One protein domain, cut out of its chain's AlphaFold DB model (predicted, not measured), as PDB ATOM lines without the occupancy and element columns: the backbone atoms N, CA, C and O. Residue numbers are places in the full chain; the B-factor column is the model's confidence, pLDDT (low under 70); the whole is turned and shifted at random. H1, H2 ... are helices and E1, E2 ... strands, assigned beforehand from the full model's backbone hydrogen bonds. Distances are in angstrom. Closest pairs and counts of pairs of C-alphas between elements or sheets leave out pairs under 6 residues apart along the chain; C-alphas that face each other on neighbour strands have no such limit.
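AT A GLANCE: This is residues 62 to 173 of the 173 residues of an uncharacterized protein of Streptomyces sp. 840.1 (UniProt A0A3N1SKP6). One strongly twisted sheet of five antiparallel strands has two helices, H1 and H2, over one face, and its other face is bare. The helices meet near their last residues in a corner, and two long links with no named element, residues 85 to 105 and 112 to 127, run at the outside. The 112 printed residues have two named helices and five named strands, in the order E1 H1 E2 E3 H2 E4 E5; across the sheet the order is E2 E1 E3 E5 E4, and the class is mixed, helices and strands. The whole is compact and rounded, with a radius of gyration of the C-alphas of 13.2 A and spans of 38 by 30 by 26 A.

HOW THE PARTS SIT: E1, residues 62 to 67, is an inner strand, antiparallel to its neighbours E2, residues 106 to 111, and E3, residues 128 to 135. N 64 and O 108 are 2.8 A apart, and N 65 and O 131 are 2.8 A apart, both within hydrogen-bond range. E3 is also antiparallel to E5, residues 163 to 172, with N 132 and O 166 at 2.9 A. E5 forms a hairpin with the edge strand E4, residues 150 to 159, with N 153 and O 169 at 2.9 A; E4 bends by 61 degrees at residue 156. E2, the other edge strand, is apart from E4 and E5. Residues 86 to 87 pair with residues 110 to 111 of E2, antiparallel. H1, residues 71 to 84, is on the sheet at a height of 7.9 A, over E3 and slantwise to the strands at 35 degrees on the local plane. H2, residues 136 to 149, is on the sheet too; its closest C-alphas to E5 are those of Tyr 136 and Glu 164, 5.8 A apart. H1, with residues 80 to 84 alone, touches residues 145 to 149 of H2; the closest C-alphas are those of Ala 84 and Gly 145, 6.4 A apart, and the lines are only just about perpendicular, at 71 degrees. E3, H2 and E4 form a split strand-helix-strand unit, two strands running the same way with E5 between them, and its crossover is right-handed. In H1 every O i to N i+4 pair is within hydrogen-bond range, in H2 9 of 10.

IN THESE COORDINATES: E1 begins at C-alpha 62, (171.689, 184.024, 208.707). H1 measures 20.0 A from first to last C-alpha, E3 22.2 A, H2 21.2 A, E4 23.9 A and E5 28.2 A; E1 and E2 are shorter, at 16.2 A and 16.7 A. H2 begins at C-alpha 136, (167.484, 187.996, 216.536), and E5 ends at C-alpha 172, (166.505, 201.729, 195.472).

THE WHOLE: The two C-alphas farthest apart are those of Ser 99 and Asp 161, 38.7 A. The printed part has no cut; the links H1 to E2 and E2 to E3 are long. Mean pLDDT of the printed part is 82.1, and it is under 70 in residues 88 to 104 and residue 119.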
ATOM      1  N   VAL A  62     173.055 183.783 209.186       89.06
ATOM      2  CA  VAL A  62     171.689 184.024 208.707       89.06
ATOM      3  C   VAL A  62     171.482 183.405 207.331       89.06
ATOM      4  O   VAL A  62     172.310 183.530 206.427       89.06
ATOM      5  N   SER A  63     170.336 182.757 207.156       90.12
ATOM      6  CA  SER A  63     169.866 182.267 205.865       90.12
ATOM      7  C   SER A  63     169.050 183.355 205.181       90.12
ATOM      8  O   SER A  63     168.116 183.902 205.766       90.12
ATOM      9  N   VAL A  64     169.389 183.661 203.935       90.69
ATOM     10  CA  VAL A  64     168.731 184.685 203.126       90.69
ATOM     11  C   VAL A  64     168.145 184.036 201.883       90.69
ATOM     12  O   VAL A  64     168.856 183.390 201.114       90.69
ATOM     13  N   VAL A  65     166.849 184.242 201.656       91.00
ATOM     14  CA  VAL A  65     166.120 183.738 200.490       91.00
ATOM     15  C   VAL A  65     165.536 184.910 199.715       91.00
ATOM     16  O   VAL A  65     164.624 185.575 200.188       91.00
ATOM     17  N   LEU A  66     166.019 185.151 198.499       88.88
ATOM     18  CA  LEU A  66     165.450 186.135 197.578       88.88
ATOM     19  C   LEU A  66     164.407 185.464 196.699       88.88
ATOM     20  O   LEU A  66     164.676 184.419 196.109       88.88
ATOM     21  N   SER A  67     163.240 186.089 196.576       83.00
ATOM     22  CA  SER A  67     162.145 185.597 195.741       83.00
ATOM     23  C   SER A  67     161.424 186.745 195.039       83.00
ATOM     24  O   SER A  67     161.339 187.859 195.553       83.00
ATOM     25  N   GLY A  68     160.843 186.459 193.871       74.19
ATOM     26  CA  GLY A  68     159.956 187.401 193.177       74.19
ATOM     27  C   GLY A  68     160.657 188.579 192.494       74.19
ATOM     28  O   GLY A  68     159.990 189.560 192.180       74.19
ATOM     29  N   CYS A  69     161.965 188.488 192.248       78.44
ATOM     30  CA  CYS A  69     162.738 189.484 191.507       78.44
ATOM     31  C   CYS A  69     163.358 188.910 190.227       78.44
ATOM     32  O   CYS A  69     163.358 187.697 190.008       78.44
ATOM     33  N   ALA A  70     163.857 189.793 189.358       81.12
ATOM     34  CA  ALA A  70     164.641 189.383 188.204       81.12
ATOM     35  C   ALA A  70     166.026 188.885 188.646       81.12
ATOM     36  O   ALA A  70     166.542 189.267 189.696       81.12
ATOM     37  N   LYS A  71     166.654 188.055 187.809       81.75
ATOM     38  CA  LYS A  71     168.015 187.548 188.038       81.75
ATOM     39  C   LYS A  71     169.035 188.674 188.267       81.75
ATOM     40  O   LYS A  71     169.934 188.503 189.084       81.75
ATOM     41  N   ASP A  72     168.897 189.777 187.533       82.38
ATOM     42  CA  ASP A  72     169.791 190.936 187.615       82.38
ATOM     43  C   ASP A  72     169.716 191.588 189.004       82.38
ATOM     44  O   ASP A  72     170.712 191.622 189.722       82.38
ATOM     45  N   ASP A  73     168.498 191.922 189.450       85.62
ATOM     46  CA  ASP A  73     168.238 192.459 190.790       85.62
ATOM     47  C   ASP A  73     168.712 191.507 191.900       85.62
ATOM     48  O   ASP A  73     169.279 191.938 192.905       85.62
ATOM     49  N   ALA A  74     168.496 190.196 191.731       84.94
ATOM     50  CA  ALA A  74     168.993 189.196 192.672       84.94
ATOM     51  C   ALA A  74     170.524 189.222 192.759       84.94
ATOM     52  O   ALA A  74     171.074 189.182 193.860       84.94
ATOM     53  N   GLY A  75     171.206 189.318 191.612       84.31
ATOM     54  CA  GLY A  75     172.657 189.473 191.533       84.31
ATOM     55  C   GLY A  75     173.128 190.695 192.313       84.31
ATOM     56  O   GLY A  75     173.911 190.546 193.246       84.31
ATOM     57  N   THR A  76     172.545 191.858 192.028       88.69
ATOM     58  CA  THR A  76     172.865 193.124 192.696       88.69
ATOM     59  C   THR A  76     172.737 193.047 194.219       88.69
ATOM     60  O   THR A  76     173.618 193.511 194.943       88.69
ATOM     61  N   VAL A  77     171.664 192.440 194.736       87.75
ATOM     62  CA  VAL A  77     171.497 192.274 196.188       87.75
ATOM     63  C   VAL A  77     172.564 191.337 196.763       87.75
ATOM     64  O   VAL A  77     173.125 191.637 197.817       87.75
ATOM     65  N   PHE A  78     172.895 190.234 196.083       87.06
ATOM     66  CA  PHE A  78     173.980 189.355 196.531       87.06
ATOM     67  C   PHE A  78     175.357 190.017 196.453       87.06
ATOM     68  O   PHE A  78     176.188 189.732 197.309       87.06
ATOM     69  N   ASP A  79     175.621 190.883 195.477       87.38
ATOM     70  CA  ASP A  79     176.869 191.650 195.409       87.38
ATOM     71  C   ASP A  79     177.013 192.589 196.611       87.38
ATOM     72  O   ASP A  79     178.074 192.638 197.232       87.38
ATOM     73  N   VAL A  80     175.927 193.255 197.020       89.12
ATOM     74  CA  VAL A  80     175.923 194.065 198.249       89.12
ATOM     75  C   VAL A  80     176.137 193.201 199.489       89.12
ATOM     76  O   VAL A  80     176.946 193.562 200.339       89.12
ATOM     77  N   LEU A  81     175.462 192.052 199.590       88.19
ATOM     78  CA  LEU A  81     175.650 191.127 200.712       88.19
ATOM     79  C   LEU A  81     177.100 190.637 200.809       88.19
ATOM     80  O   LEU A  81     177.655 190.632 201.899       88.19
ATOM     81  N   ARG A  82     177.732 190.300 199.680       85.06
ATOM     82  CA  ARG A  82     179.150 189.901 199.609       85.06
ATOM     83  C   ARG A  82     180.114 191.039 199.933       85.06
ATOM     84  O   ARG A  82     181.211 190.797 200.432       85.06
ATOM     85  N   ALA A  83     179.747 192.273 199.601       86.62
ATOM     86  CA  ALA A  83     180.546 193.444 199.936       86.62
ATOM     87  C   ALA A  83     180.456 193.777 201.434       86.62
ATOM     88  O   ALA A  83     181.455 194.199 202.016       86.62
ATOM     89  N   ALA A  84     179.283 193.568 202.043       85.69
ATOM     90  CA  ALA A  84     178.997 193.889 203.439       85.69
ATOM     91  C   ALA A  84     179.401 192.784 204.421       85.69
ATOM     92  O   ALA A  84     179.782 193.090 205.546       85.69
ATOM     93  N   PHE A  85     179.328 191.519 204.016       86.56
ATOM     94  CA  PHE A  85     179.438 190.375 204.916       86.56
ATOM     95  C   PHE A  85     180.171 189.207 204.260       86.56
ATOM     96  O   PHE A  85     180.308 189.127 203.036       86.56
ATOM     97  N   VAL A  86     180.621 188.263 205.085       82.88
ATOM     98  CA  VAL A  86     181.149 186.992 204.590       82.88
ATOM     99  C   VAL A  86     179.966 186.121 204.169       82.88
ATOM    100  O   VAL A  86     179.019 185.924 204.921       82.88
ATOM    101  N   THR A  87     180.000 185.591 202.950       76.19
ATOM    102  CA  THR A  87     178.946 184.702 202.442       76.19
ATOM    103  C   THR A  87     179.563 183.395 201.967       76.19
ATOM    104  O   THR A  87     180.540 183.437 201.217       76.19
ATOM    105  N   ASP A  88     178.957 182.253 202.300       68.00
ATOM    106  CA  ASP A  88     179.401 180.931 201.808       68.00
ATOM    107  C   ASP A  88     179.309 180.821 200.271       68.00
ATOM    108  O   ASP A  88     180.031 180.069 199.614       68.00
ATOM    109  N   ARG A  89     178.471 181.662 199.652       54.03
ATOM    110  CA  ARG A  89     178.341 181.741 198.199       54.03
ATOM    111  C   ARG A  89     179.604 182.347 197.573       54.03
ATOM    112  O   ARG A  89     179.782 183.567 197.542       54.03
ATOM    113  N   ALA A  90     180.450 181.502 196.981       48.81
ATOM    114  CA  ALA A  90     181.558 181.946 196.134       48.81
ATOM    115  C   ALA A  90     181.043 182.833 194.979       48.81
ATOM    116  O   ALA A  90     179.959 182.596 194.441       48.81
ATOM    117  N   SER A  91     181.814 183.849 194.574       46.22
ATOM    118  CA  SER A  91     181.457 184.800 193.494       46.22
ATOM    119  C   SER A  91     181.065 184.106 192.170       46.22
ATOM    120  O   SER A  91     180.258 184.630 191.409       46.22
ATOM    121  N   ALA A  92     181.542 182.875 191.947       44.09
ATOM    122  CA  ALA A  92     181.212 182.043 190.788       44.09
ATOM    123  C   ALA A  92     179.803 181.413 190.815       44.09
ATOM    124  O   ALA A  92     179.310 180.984 189.771       44.09
ATOM    125  N   ASP A  93     179.132 181.365 191.968       51.84
ATOM    126  CA  ASP A  93     177.742 180.919 192.061       51.84
ATOM    127  C   ASP A  93     176.825 182.117 191.778       51.84
ATOM    128  O   ASP A  93     176.248 182.749 192.667       51.84
ATOM    129  N   ALA A  94     176.786 182.519 190.508       54.25
ATOM    130  CA  ALA A  94     175.869 183.538 190.030       54.25
ATOM    131  C   ALA A  94     174.452 182.944 189.950       54.25
ATOM    132  O   ALA A  94     174.305 181.823 189.451       54.25
ATOM    133  N   PRO A  95     173.406 183.686 190.365       56.66
ATOM    134  CA  PRO A  95     172.008 183.333 190.137       56.66
ATOM    135  C   PRO A  95     171.787 182.737 188.734       56.66
ATOM    136  O   PRO A  95     171.925 183.423 187.721       56.66
ATOM    137  N   GLN A  96     171.499 181.439 188.635       52.12
ATOM    138  CA  GLN A  96     171.165 180.806 187.356       52.12
ATOM    139  C   GLN A  96     169.661 180.953 187.115       52.12
ATOM    140  O   GLN A  96     168.860 180.690 188.013       52.12
ATOM    141  N   ASP A  97     169.283 181.388 185.912       49.06
ATOM    142  CA  ASP A  97     167.887 181.352 185.486       49.06
ATOM    143  C   ASP A  97     167.577 179.911 185.090       49.06
ATOM    144  O   ASP A  97     168.016 179.424 184.048       49.06
ATOM    145  N   VAL A  98     166.885 179.184 185.965       52.78
ATOM    146  CA  VAL A  98     166.335 177.880 185.599       52.78
ATOM    147  C   VAL A  98     165.081 178.144 184.776       52.78
ATOM    148  O   VAL A  98     163.980 178.267 185.311       52.78
ATOM    149  N   SER A  99     165.262 178.297 183.463       44.25
ATOM    150  CA  SER A  99     164.188 178.593 182.516       44.25
ATOM    151  C   SER A  99     163.074 177.547 182.609       44.25
ATOM    152  O   SER A  99     163.157 176.452 182.058       44.25
ATOM    153  N   GLY A 100     162.023 177.872 183.361       42.72
ATOM    154  CA  GLY A 100     160.940 176.932 183.619       42.72
ATOM    155  C   GLY A 100     159.946 177.401 184.669       42.72
ATOM    156  O   GLY A 100     159.836 176.759 185.704       42.72
ATOM    157  N   LYS A 101     159.207 178.488 184.391       48.91
ATOM    158  CA  LYS A 101     157.884 178.855 184.964       48.91
ATOM    159  C   LYS A 101     157.690 178.624 186.479       48.91
ATOM    160  O   LYS A 101     156.567 178.394 186.930       48.91
ATOM    161  N   ARG A 102     158.762 178.674 187.266       49.69
ATOM    162  CA  ARG A 102     158.757 178.615 188.725       49.69
ATOM    163  C   ARG A 102     159.298 179.939 189.247       49.69
ATOM    164  O   ARG A 102     160.178 180.506 188.605       49.69
ATOM    165  N   PRO A 103     158.806 180.422 190.395       55.91
ATOM    166  CA  PRO A 103     159.502 181.466 191.127       55.91
ATOM    167  C   PRO A 103     160.930 180.985 191.396       55.91
ATOM    168  O   PRO A 103     161.117 179.972 192.075       55.91
ATOM    169  N   THR A 104     161.922 181.655 190.816       69.06
ATOM    170  CA  THR A 104     163.321 181.376 191.130       69.06
ATOM    171  C   THR A 104     163.579 181.946 192.519       69.06
ATOM    172  O   THR A 104     163.523 183.157 192.717       69.06
ATOM    173  N   ALA A 105     163.756 181.058 193.495       76.81
ATOM    174  CA  ALA A 105     164.198 181.421 194.831       76.81
ATOM    175  C   ALA A 105     165.716 181.239 194.885       76.81
ATOM    176  O   ALA A 105     166.220 180.154 194.579       76.81
ATOM    177  N   TRP A 106     166.441 182.288 195.258       83.94
ATOM    178  CA  TRP A 106     167.890 182.247 195.418       83.94
ATOM    179  C   TRP A 106     168.241 182.286 196.895       83.94
ATOM    180  O   TRP A 106     167.809 183.189 197.601       83.94
ATOM    181  N   VAL A 107     169.038 181.323 197.348       85.38
ATOM    182  CA  VAL A 107     169.414 181.182 198.758       85.38
ATOM    183  C   VAL A 107     170.894 181.513 198.937       85.38
ATOM    184  O   VAL A 107     171.706 181.172 198.072       85.38
ATOM    185  N   ALA A 108     171.243 182.174 200.036       85.19
ATOM    186  CA  ALA A 108     172.615 182.295 200.511       85.19
ATOM    187  C   ALA A 108     172.660 182.275 202.037       85.19
ATOM    188  O   ALA A 108     171.757 182.784 202.698       85.19
ATOM    189  N   THR A 109     173.746 181.735 202.567       88.12
ATOM    190  CA  THR A 109     174.095 181.833 203.979       88.12
ATOM    191  C   THR A 109     175.094 182.969 204.154       88.12
ATOM    192  O   THR A 109     176.083 183.050 203.415       88.12
ATOM    193  N   VAL A 110     174.809 183.862 205.095       87.44
ATOM    194  CA  VAL A 110     175.602 185.055 205.386       87.44
ATOM    195  C   VAL A 110     176.067 184.984 206.832       87.44
ATOM    196  O   VAL A 110     175.253 184.810 207.734       87.44
ATOM    197  N   ASP A 111     177.364 185.136 207.046       89.38
ATOM    198  CA  ASP A 111     177.936 185.367 208.363       89.38
ATOM    199  C   ASP A 111     178.002 186.879 208.615       89.38
ATOM    200  O   ASP A 111     178.641 187.625 207.869       89.38
ATOM    201  N   VAL A 112     177.305 187.332 209.656       88.56
ATOM    202  CA  VAL A 112     177.219 188.746 210.047       88.56
ATOM    203  C   VAL A 112     178.100 189.090 211.251       88.56
ATOM    204  O   VAL A 112     177.931 190.153 211.855       88.56
ATOM    205  N   THR A 113     179.032 188.202 211.623       85.44
ATOM    206  CA  THR A 113     179.966 188.450 212.733       85.44
ATOM    207  C   THR A 113     180.923 189.593 212.409       85.44
ATOM    208  O   THR A 113     181.201 190.425 213.274       85.44
ATOM    209  N   GLU A 114     181.328 189.705 211.143       79.12
ATOM    210  CA  GLU A 114     182.108 190.821 210.614       79.12
ATOM    211  C   GLU A 114     181.284 191.632 209.606       79.12
ATOM    212  O   GLU A 114     180.895 191.138 208.549       79.12
ATOM    213  N   GLU A 115     181.043 192.909 209.918       79.56
ATOM    214  CA  GLU A 115     180.403 193.861 209.004       79.56
ATOM    215  C   GLU A 115     181.463 194.731 208.330       79.56
ATOM    216  O   GLU A 115     182.303 195.356 208.983       79.56
ATOM    217  N   ARG A 116     181.374 194.825 207.009       83.12
ATOM    218  CA  ARG A 116     182.133 195.753 206.181       83.12
ATOM    219  C   ARG A 116     181.234 196.904 205.760       83.12
ATOM    220  O   ARG A 116     180.081 196.714 205.379       83.12
ATOM    221  N   VAL A 117     181.781 198.116 205.787       72.31
ATOM    222  CA  VAL A 117     181.041 199.312 205.378       72.31
ATOM    223  C   VAL A 117     180.835 199.289 203.866       72.31
ATOM    224  O   VAL A 117     181.768 199.527 203.099       72.31
ATOM    225  N   VAL A 118     179.596 199.057 203.439       71.44
ATOM    226  CA  VAL A 118     179.162 199.287 202.058       71.44
ATOM    227  C   VAL A 118     178.510 200.656 201.996       71.44
ATOM    228  O   VAL A 118     177.503 200.917 202.651       71.44
ATOM    229  N   SER A 119     179.116 201.558 201.230       66.12
ATOM    230  CA  SER A 119     178.616 202.917 201.029       66.12
ATOM    231  C   SER A 119     178.328 203.156 199.557       66.12
ATOM    232  O   SER A 119     179.155 202.858 198.700       66.12
ATOM    233  N   GLY A 120     177.158 203.725 199.287       74.56
ATOM    234  CA  GLY A 120     176.706 204.076 197.946       74.56
ATOM    235  C   GLY A 120     175.278 203.587 197.696       74.56
ATOM    236  O   GLY A 120     174.959 202.452 198.053       74.56
ATOM    237  N   PRO A 121     174.397 204.425 197.121       76.69
ATOM    238  CA  PRO A 121     173.073 203.979 196.718       76.69
ATOM    239  C   PRO A 121     173.207 202.935 195.611       76.69
ATOM    240  O   PRO A 121     173.949 203.127 194.647       76.69
ATOM    241  N   VAL A 122     172.470 201.838 195.746       85.31
ATOM    242  CA  VAL A 122     172.403 200.789 194.730       85.31
ATOM    243  C   VAL A 122     171.026 200.822 194.083       85.31
ATOM    244  O   VAL A 122     170.009 201.021 194.752       85.31
ATOM    245  N   HIS A 123     170.992 200.690 192.760       86.50
ATOM    246  CA  HIS A 123     169.758 200.741 191.987       86.50
ATOM    247  C   HIS A 123     169.265 199.334 191.670       86.50
ATOM    248  O   HIS A 123     169.999 198.519 191.125       86.50
ATOM    249  N   LEU A 124     168.004 199.084 192.015       87.25
ATOM    250  CA  LEU A 124     167.225 197.917 191.623       87.25
ATOM    251  C   LEU A 124     166.222 198.339 190.545       87.25
ATOM    252  O   LEU A 124     165.637 199.425 190.625       87.25
ATOM    253  N   GLY A 125     165.991 197.476 189.559       85.12
ATOM    254  CA  GLY A 125     164.969 197.665 188.530       85.12
ATOM    255  C   GLY A 125     163.548 197.529 189.082       85.12
ATOM    256  O   GLY A 125     162.625 198.187 188.601       85.12
ATOM    257  N   ALA A 126     163.366 196.720 190.128       87.12
ATOM    258  CA  ALA A 126     162.112 196.593 190.863       87.12
ATOM    259  C   ALA A 126     162.353 196.271 192.349       87.12
ATOM    260  O   ALA A 126     163.416 195.772 192.714       87.12
ATOM    261  N   PRO A 127     161.369 196.519 193.237       88.81
ATOM    262  CA  PRO A 127     161.497 196.143 194.638       88.81
ATOM    263  C   PRO A 127     161.679 194.631 194.819       88.81
ATOM    264  O   PRO A 127     160.870 193.848 194.319       88.81
ATOM    265  N   VAL A 128     162.692 194.237 195.588       90.19
ATOM    266  CA  VAL A 128     163.058 192.835 195.835       90.19
ATOM    267  C   VAL A 128     162.539 192.394 197.196       90.19
ATOM    268  O   VAL A 128     162.653 193.131 198.176       90.19
ATOM    269  N   THR A 129     161.982 191.187 197.278       91.88
ATOM    270  CA  THR A 129     161.626 190.561 198.555       91.88
ATOM    271  C   THR A 129     162.702 189.569 198.964       91.88
ATOM    272  O   THR A 129     163.129 188.741 198.157       91.88
ATOM    273  N   LEU A 130     163.111 189.652 200.228       92.56
ATOM    274  CA  LEU A 130     163.950 188.651 200.867       92.56
ATOM    275  C   LEU A 130     163.323 188.174 202.174       92.56
ATOM    276  O   LEU A 130     162.765 188.971 202.928       92.56
ATOM    277  N   ASP A 131     163.445 186.884 202.433       93.06
ATOM    278  CA  ASP A 131     163.163 186.259 203.717       93.06
ATOM    279  C   ASP A 131     164.509 185.977 204.396       93.06
ATOM    280  O   ASP A 131     165.405 185.386 203.789       93.06
ATOM    281  N   VAL A 132     164.675 186.463 205.622       94.00
ATOM    282  CA  VAL A 132     165.906 186.346 206.410       94.00
ATOM    283  C   VAL A 132     165.590 185.547 207.656       94.00
ATOM    284  O   VAL A 132     164.738 185.976 208.423       94.00
ATOM    285  N   GLN A 133     166.277 184.433 207.879       92.69
ATOM    286  CA  GLN A 133     166.104 183.603 209.067       92.69
ATOM    287  C   GLN A 133     167.423 183.473 209.829       92.69
ATOM    288  O   GLN A 133     168.452 183.147 209.238       92.69
ATOM    289  N   GLY A 134     167.380 183.679 211.142       90.88
ATOM    290  CA  GLY A 134     168.515 183.453 212.034       90.88
ATOM    291  C   GLY A 134     168.230 183.937 213.451       90.88
ATOM    292  O   GLY A 134     167.087 184.219 213.804       90.88
ATOM    293  N   GLY A 135     169.270 184.051 214.274       90.88
ATOM    294  CA  GLY A 135     169.138 184.645 215.606       90.88
ATOM    295  C   GLY A 135     168.760 186.127 215.534       90.88
ATOM    296  O   GLY A 135     169.196 186.834 214.626       90.88
ATOM    297  N   TYR A 136     168.006 186.619 216.520       89.62
ATOM    298  CA  TYR A 136     167.484 187.996 216.536       89.62
ATOM    299  C   TYR A 136     168.551 189.071 216.275       89.62
ATOM    300  O   TYR A 136     168.391 189.974 215.454       89.62
ATOM    301  N   TRP A 137     169.696 188.936 216.949       90.69
ATOM    302  CA  TRP A 137     170.836 189.829 216.753       90.69
ATOM    303  C   TRP A 137     171.364 189.785 215.314       90.69
ATOM    304  O   TRP A 137     171.651 190.828 214.728       90.69
ATOM    305  N   ALA A 138     171.469 188.588 214.738       90.88
ATOM    306  CA  ALA A 138     172.048 188.380 213.422       90.88
ATOM    307  C   ALA A 138     171.133 188.929 212.312       90.88
ATOM    308  O   ALA A 138     171.598 189.570 211.366       90.88
ATOM    309  N   VAL A 139     169.818 188.752 212.461       91.44
ATOM    310  CA  VAL A 139     168.818 189.281 211.526       91.44
ATOM    311  C   VAL A 139     168.808 190.810 211.534       91.44
ATOM    312  O   VAL A 139     168.861 191.433 210.468       91.44
ATOM    313  N   GLU A 140     168.813 191.434 212.713       91.25
ATOM    314  CA  GLU A 140     168.890 192.895 212.810       91.25
ATOM    315  C   GLU A 140     170.222 193.424 212.258       91.25
ATOM    316  O   GLU A 140     170.243 194.434 211.551       91.25
ATOM    317  N   ARG A 141     171.334 192.717 212.492       91.75
ATOM    318  CA  ARG A 141     172.651 193.084 211.954       91.75
ATOM    319  C   ARG A 141     172.666 193.092 210.425       91.75
ATOM    320  O   ARG A 141     173.091 194.082 209.829       91.75
ATOM    321  N   LEU A 142     172.137 192.044 209.790       91.88
ATOM    322  CA  LEU A 142     171.995 191.978 208.333       91.88
ATOM    323  C   LEU A 142     171.145 193.143 207.804       91.88
ATOM    324  O   LEU A 142     171.495 193.791 206.813       91.88
ATOM    325  N   ARG A 143     170.022 193.421 208.475       93.19
ATOM    326  CA  ARG A 143     169.097 194.495 208.102       93.19
ATOM    327  C   ARG A 143     169.780 195.864 208.126       93.19
ATOM    328  O   ARG A 143     169.562 196.652 207.205       93.19
ATOM    329  N   GLN A 144     170.604 196.140 209.138       90.75
ATOM    330  CA  GLN A 144     171.375 197.384 209.235       90.75
ATOM    331  C   GLN A 144     172.415 197.504 208.113       90.75
ATOM    332  O   GLN A 144     172.479 198.549 207.463       90.75
ATOM    333  N   GLY A 145     173.142 196.427 207.797       89.06
ATOM    334  CA  GLY A 145     174.100 196.426 206.684       89.06
ATOM    335  C   GLY A 145     173.434 196.718 205.333       89.06
ATOM    336  O   GLY A 145     173.900 197.558 204.561       89.06
ATOM    337  N   LEU A 146     172.269 196.114 205.072       90.75
ATOM    338  CA  LEU A 146     171.475 196.396 203.867       90.75
ATOM    339  C   LEU A 146     170.933 197.829 203.836       90.75
ATOM    340  O   LEU A 146     170.820 198.425 202.761       90.75
ATOM    341  N   ALA A 147     170.620 198.401 205.000       90.56
ATOM    342  CA  ALA A 147     170.162 199.778 205.115       90.56
ATOM    343  C   ALA A 147     171.249 200.801 204.759       90.56
ATOM    344  O   ALA A 147     170.907 201.965 204.559       90.56
ATOM    345  N   GLY A 148     172.519 200.408 204.607       86.94
ATOM    346  CA  GLY A 148     173.554 201.247 203.999       86.94
ATOM    347  C   GLY A 148     173.255 201.554 202.525       86.94
ATOM    348  O   GLY A 148     173.204 202.724 202.133       86.94
ATOM    349  N   ALA A 149     172.940 200.520 201.741       88.81
ATOM    350  CA  ALA A 149     172.807 200.584 200.281       88.81
ATOM    351  C   ALA A 149     171.361 200.721 199.762       88.81
ATOM    352  O   ALA A 149     171.143 201.319 198.707       88.81
ATOM    353  N   PHE A 150     170.371 200.202 200.497       91.00
ATOM    354  CA  PHE A 150     168.975 200.099 200.053       91.00
ATOM    355  C   PHE A 150     167.982 200.760 201.012       91.00
ATOM    356  O   PHE A 150     168.228 200.909 202.211       91.00
ATOM    357  N   ALA A 151     166.808 201.120 200.494       92.44
ATOM    358  CA  ALA A 151     165.651 201.444 201.314       92.44
ATOM    359  C   ALA A 151     165.012 200.134 201.807       92.44
ATOM    360  O   ALA A 151     164.317 199.448 201.056       92.44
ATOM    361  N   VAL A 152     165.262 199.777 203.071       93.88
ATOM    362  CA  VAL A 152     164.802 198.516 203.678       93.88
ATOM    363  C   VAL A 152     163.474 198.714 204.408       93.88
ATOM    364  O   VAL A 152     163.354 199.584 205.272       93.88
ATOM    365  N   ARG A 153     162.475 197.875 204.115       94.81
ATOM    366  CA  ARG A 153     161.207 197.823 204.862       94.81
ATOM    367  C   ARG A 153     160.921 196.416 205.359       94.81
ATOM    368  O   ARG A 153     160.983 195.475 204.578       94.81
ATOM    369  N   VAL A 154     160.540 196.287 206.625       94.56
ATOM    370  CA  VAL A 154     159.988 195.039 207.166       94.56
ATOM    371  C   VAL A 154     158.535 194.921 206.710       94.56
ATOM    372  O   VAL A 154     157.759 195.860 206.882       94.56
ATOM    373  N   VAL A 155     158.179 193.795 206.097       94.50
ATOM    374  CA  VAL A 155     156.817 193.517 205.606       94.50
ATOM    375  C   VAL A 155     156.189 192.280 206.254       94.50
ATOM    376  O   VAL A 155     155.019 191.993 206.011       94.50
ATOM    377  N   GLY A 156     156.938 191.563 207.090       92.94
ATOM    378  CA  GLY A 156     156.443 190.474 207.928       92.94
ATOM    379  C   GLY A 156     157.536 189.955 208.858       92.94
ATOM    380  O   GLY A 156     158.712 190.034 208.514       92.94
ATOM    381  N   THR A 157     157.136 189.418 210.009       92.88
ATOM    382  CA  THR A 157     158.038 188.803 210.991       92.88
ATOM    383  C   THR A 157     157.367 187.569 211.583       92.88
ATOM    384  O   THR A 157     156.171 187.597 211.886       92.88
ATOM    385  N   VAL A 158     158.137 186.499 211.750       93.31
ATOM    386  CA  VAL A 158     157.760 185.275 212.454       93.31
ATOM    387  C   VAL A 158     158.837 184.993 213.495       93.31
ATOM    388  O   VAL A 158     159.975 184.687 213.164       93.31
ATOM    389  N   SER A 159     158.470 185.107 214.764       88.94
ATOM    390  CA  SER A 159     159.389 184.985 215.894       88.94
ATOM    391  C   SER A 159     159.257 183.616 216.562       88.94
ATOM    392  O   SER A 159     158.147 183.157 216.835       88.94
ATOM    393  N   GLY A 160     160.390 182.971 216.826       86.75
ATOM    394  CA  GLY A 160     160.527 181.783 217.664       86.75
ATOM    395  C   GLY A 160     161.261 182.094 218.971       86.75
ATOM    396  O   GLY A 160     161.561 183.243 219.276       86.75
ATOM    397  N   ASP A 161     161.564 181.061 219.755       84.12
ATOM    398  CA  ASP A 161     162.200 181.209 221.076       84.12
ATOM    399  C   ASP A 161     163.651 181.727 220.989       84.12
ATOM    400  O   ASP A 161     164.102 182.490 221.837       84.12
ATOM    401  N   GLN A 162     164.368 181.354 219.923       80.56
ATOM    402  CA  GLN A 162     165.786 181.694 219.721       80.56
ATOM    403  C   GLN A 162     166.101 182.219 218.312       80.56
ATOM    404  O   GLN A 162     167.162 182.800 218.089       80.56
ATOM    405  N   GLU A 163     165.173 182.053 217.372       88.19
ATOM    406  CA  GLU A 163     165.318 182.467 215.977       88.19
ATOM    407  C   GLU A 163     164.147 183.360 215.577       88.19
ATOM    408  O   GLU A 163     163.034 183.199 216.081       88.19
ATOM    409  N   GLU A 164     164.380 184.256 214.627       93.31
ATOM    410  CA  GLU A 164     163.334 184.977 213.918       93.31
ATOM    411  C   GLU A 164     163.499 184.817 212.406       93.31
ATOM    412  O   GLU A 164     164.607 184.696 211.879       93.31
ATOM    413  N   GLU A 165     162.370 184.813 211.707       93.12
ATOM    414  CA  GLU A 165     162.293 185.002 210.269       93.12
ATOM    415  C   GLU A 165     161.687 186.381 209.995       93.12
ATOM    416  O   GLU A 165     160.571 186.683 210.424       93.12
ATOM    417  N   VAL A 166     162.401 187.224 209.259       94.56
ATOM    418  CA  VAL A 166     161.940 188.548 208.846       94.56
ATOM    419  C   VAL A 166     161.844 188.596 207.334       94.56
ATOM    420  O   VAL A 166     162.823 188.391 206.616       94.56
ATOM    421  N   ARG A 167     160.664 188.958 206.838       95.44
ATOM    422  CA  ARG A 167     160.467 189.305 205.437       95.44
ATOM    423  C   ARG A 167     160.730 190.787 205.237       95.44
ATOM    424  O   ARG A 167     160.015 191.646 205.764       95.44
ATOM    425  N   LEU A 168     161.723 191.085 204.413       95.12
ATOM    426  CA  LEU A 168     162.108 192.431 204.028       95.12
ATOM    427  C   LEU A 168     161.725 192.707 202.574       95.12
ATOM    428  O   LEU A 168     161.696 191.824 201.715       95.12
ATOM    429  N   ARG A 169     161.466 193.979 202.290       94.50
ATOM    430  CA  ARG A 169     161.333 194.521 200.943       94.50
ATOM    431  C   ARG A 169     162.391 195.597 200.742       94.50
ATOM    432  O   ARG A 169     162.388 196.597 201.463       94.50
ATOM    433  N   LEU A 170     163.269 195.381 199.770       93.00
ATOM    434  CA  LEU A 170     164.302 196.322 199.355       93.00
ATOM    435  C   LEU A 170     163.803 197.143 198.176       93.00
ATOM    436  O   LEU A 170     163.149 196.620 197.274       93.00
ATOM    437  N   ALA A 171     164.139 198.422 198.178       91.81
ATOM    438  CA  ALA A 171     164.005 199.303 197.032       91.81
ATOM    439  C   ALA A 171     165.275 200.148 196.893       91.81
ATOM    440  O   ALA A 171     166.035 200.301 197.855       91.81
ATOM    441  N   SER A 172     165.485 200.706 195.703       90.12
ATOM    442  CA  SER A 172     166.505 201.729 195.472       90.12
ATOM    443  C   SER A 172     166.319 202.892 196.450       90.12
ATOM    444  O   SER A 172     165.181 203.258 196.767       90.12
ATOM    445  N   LYS A 173     167.433 203.438 196.940       84.12
ATOM    446  CA  LYS A 173     167.441 204.695 197.697       84.12
ATOM    447  C   LYS A 173     167.370 205.908 196.785       84.12
ATOM    448  O   LYS A 173     167.912 205.820 195.662       84.12
TER     449      LYS A 173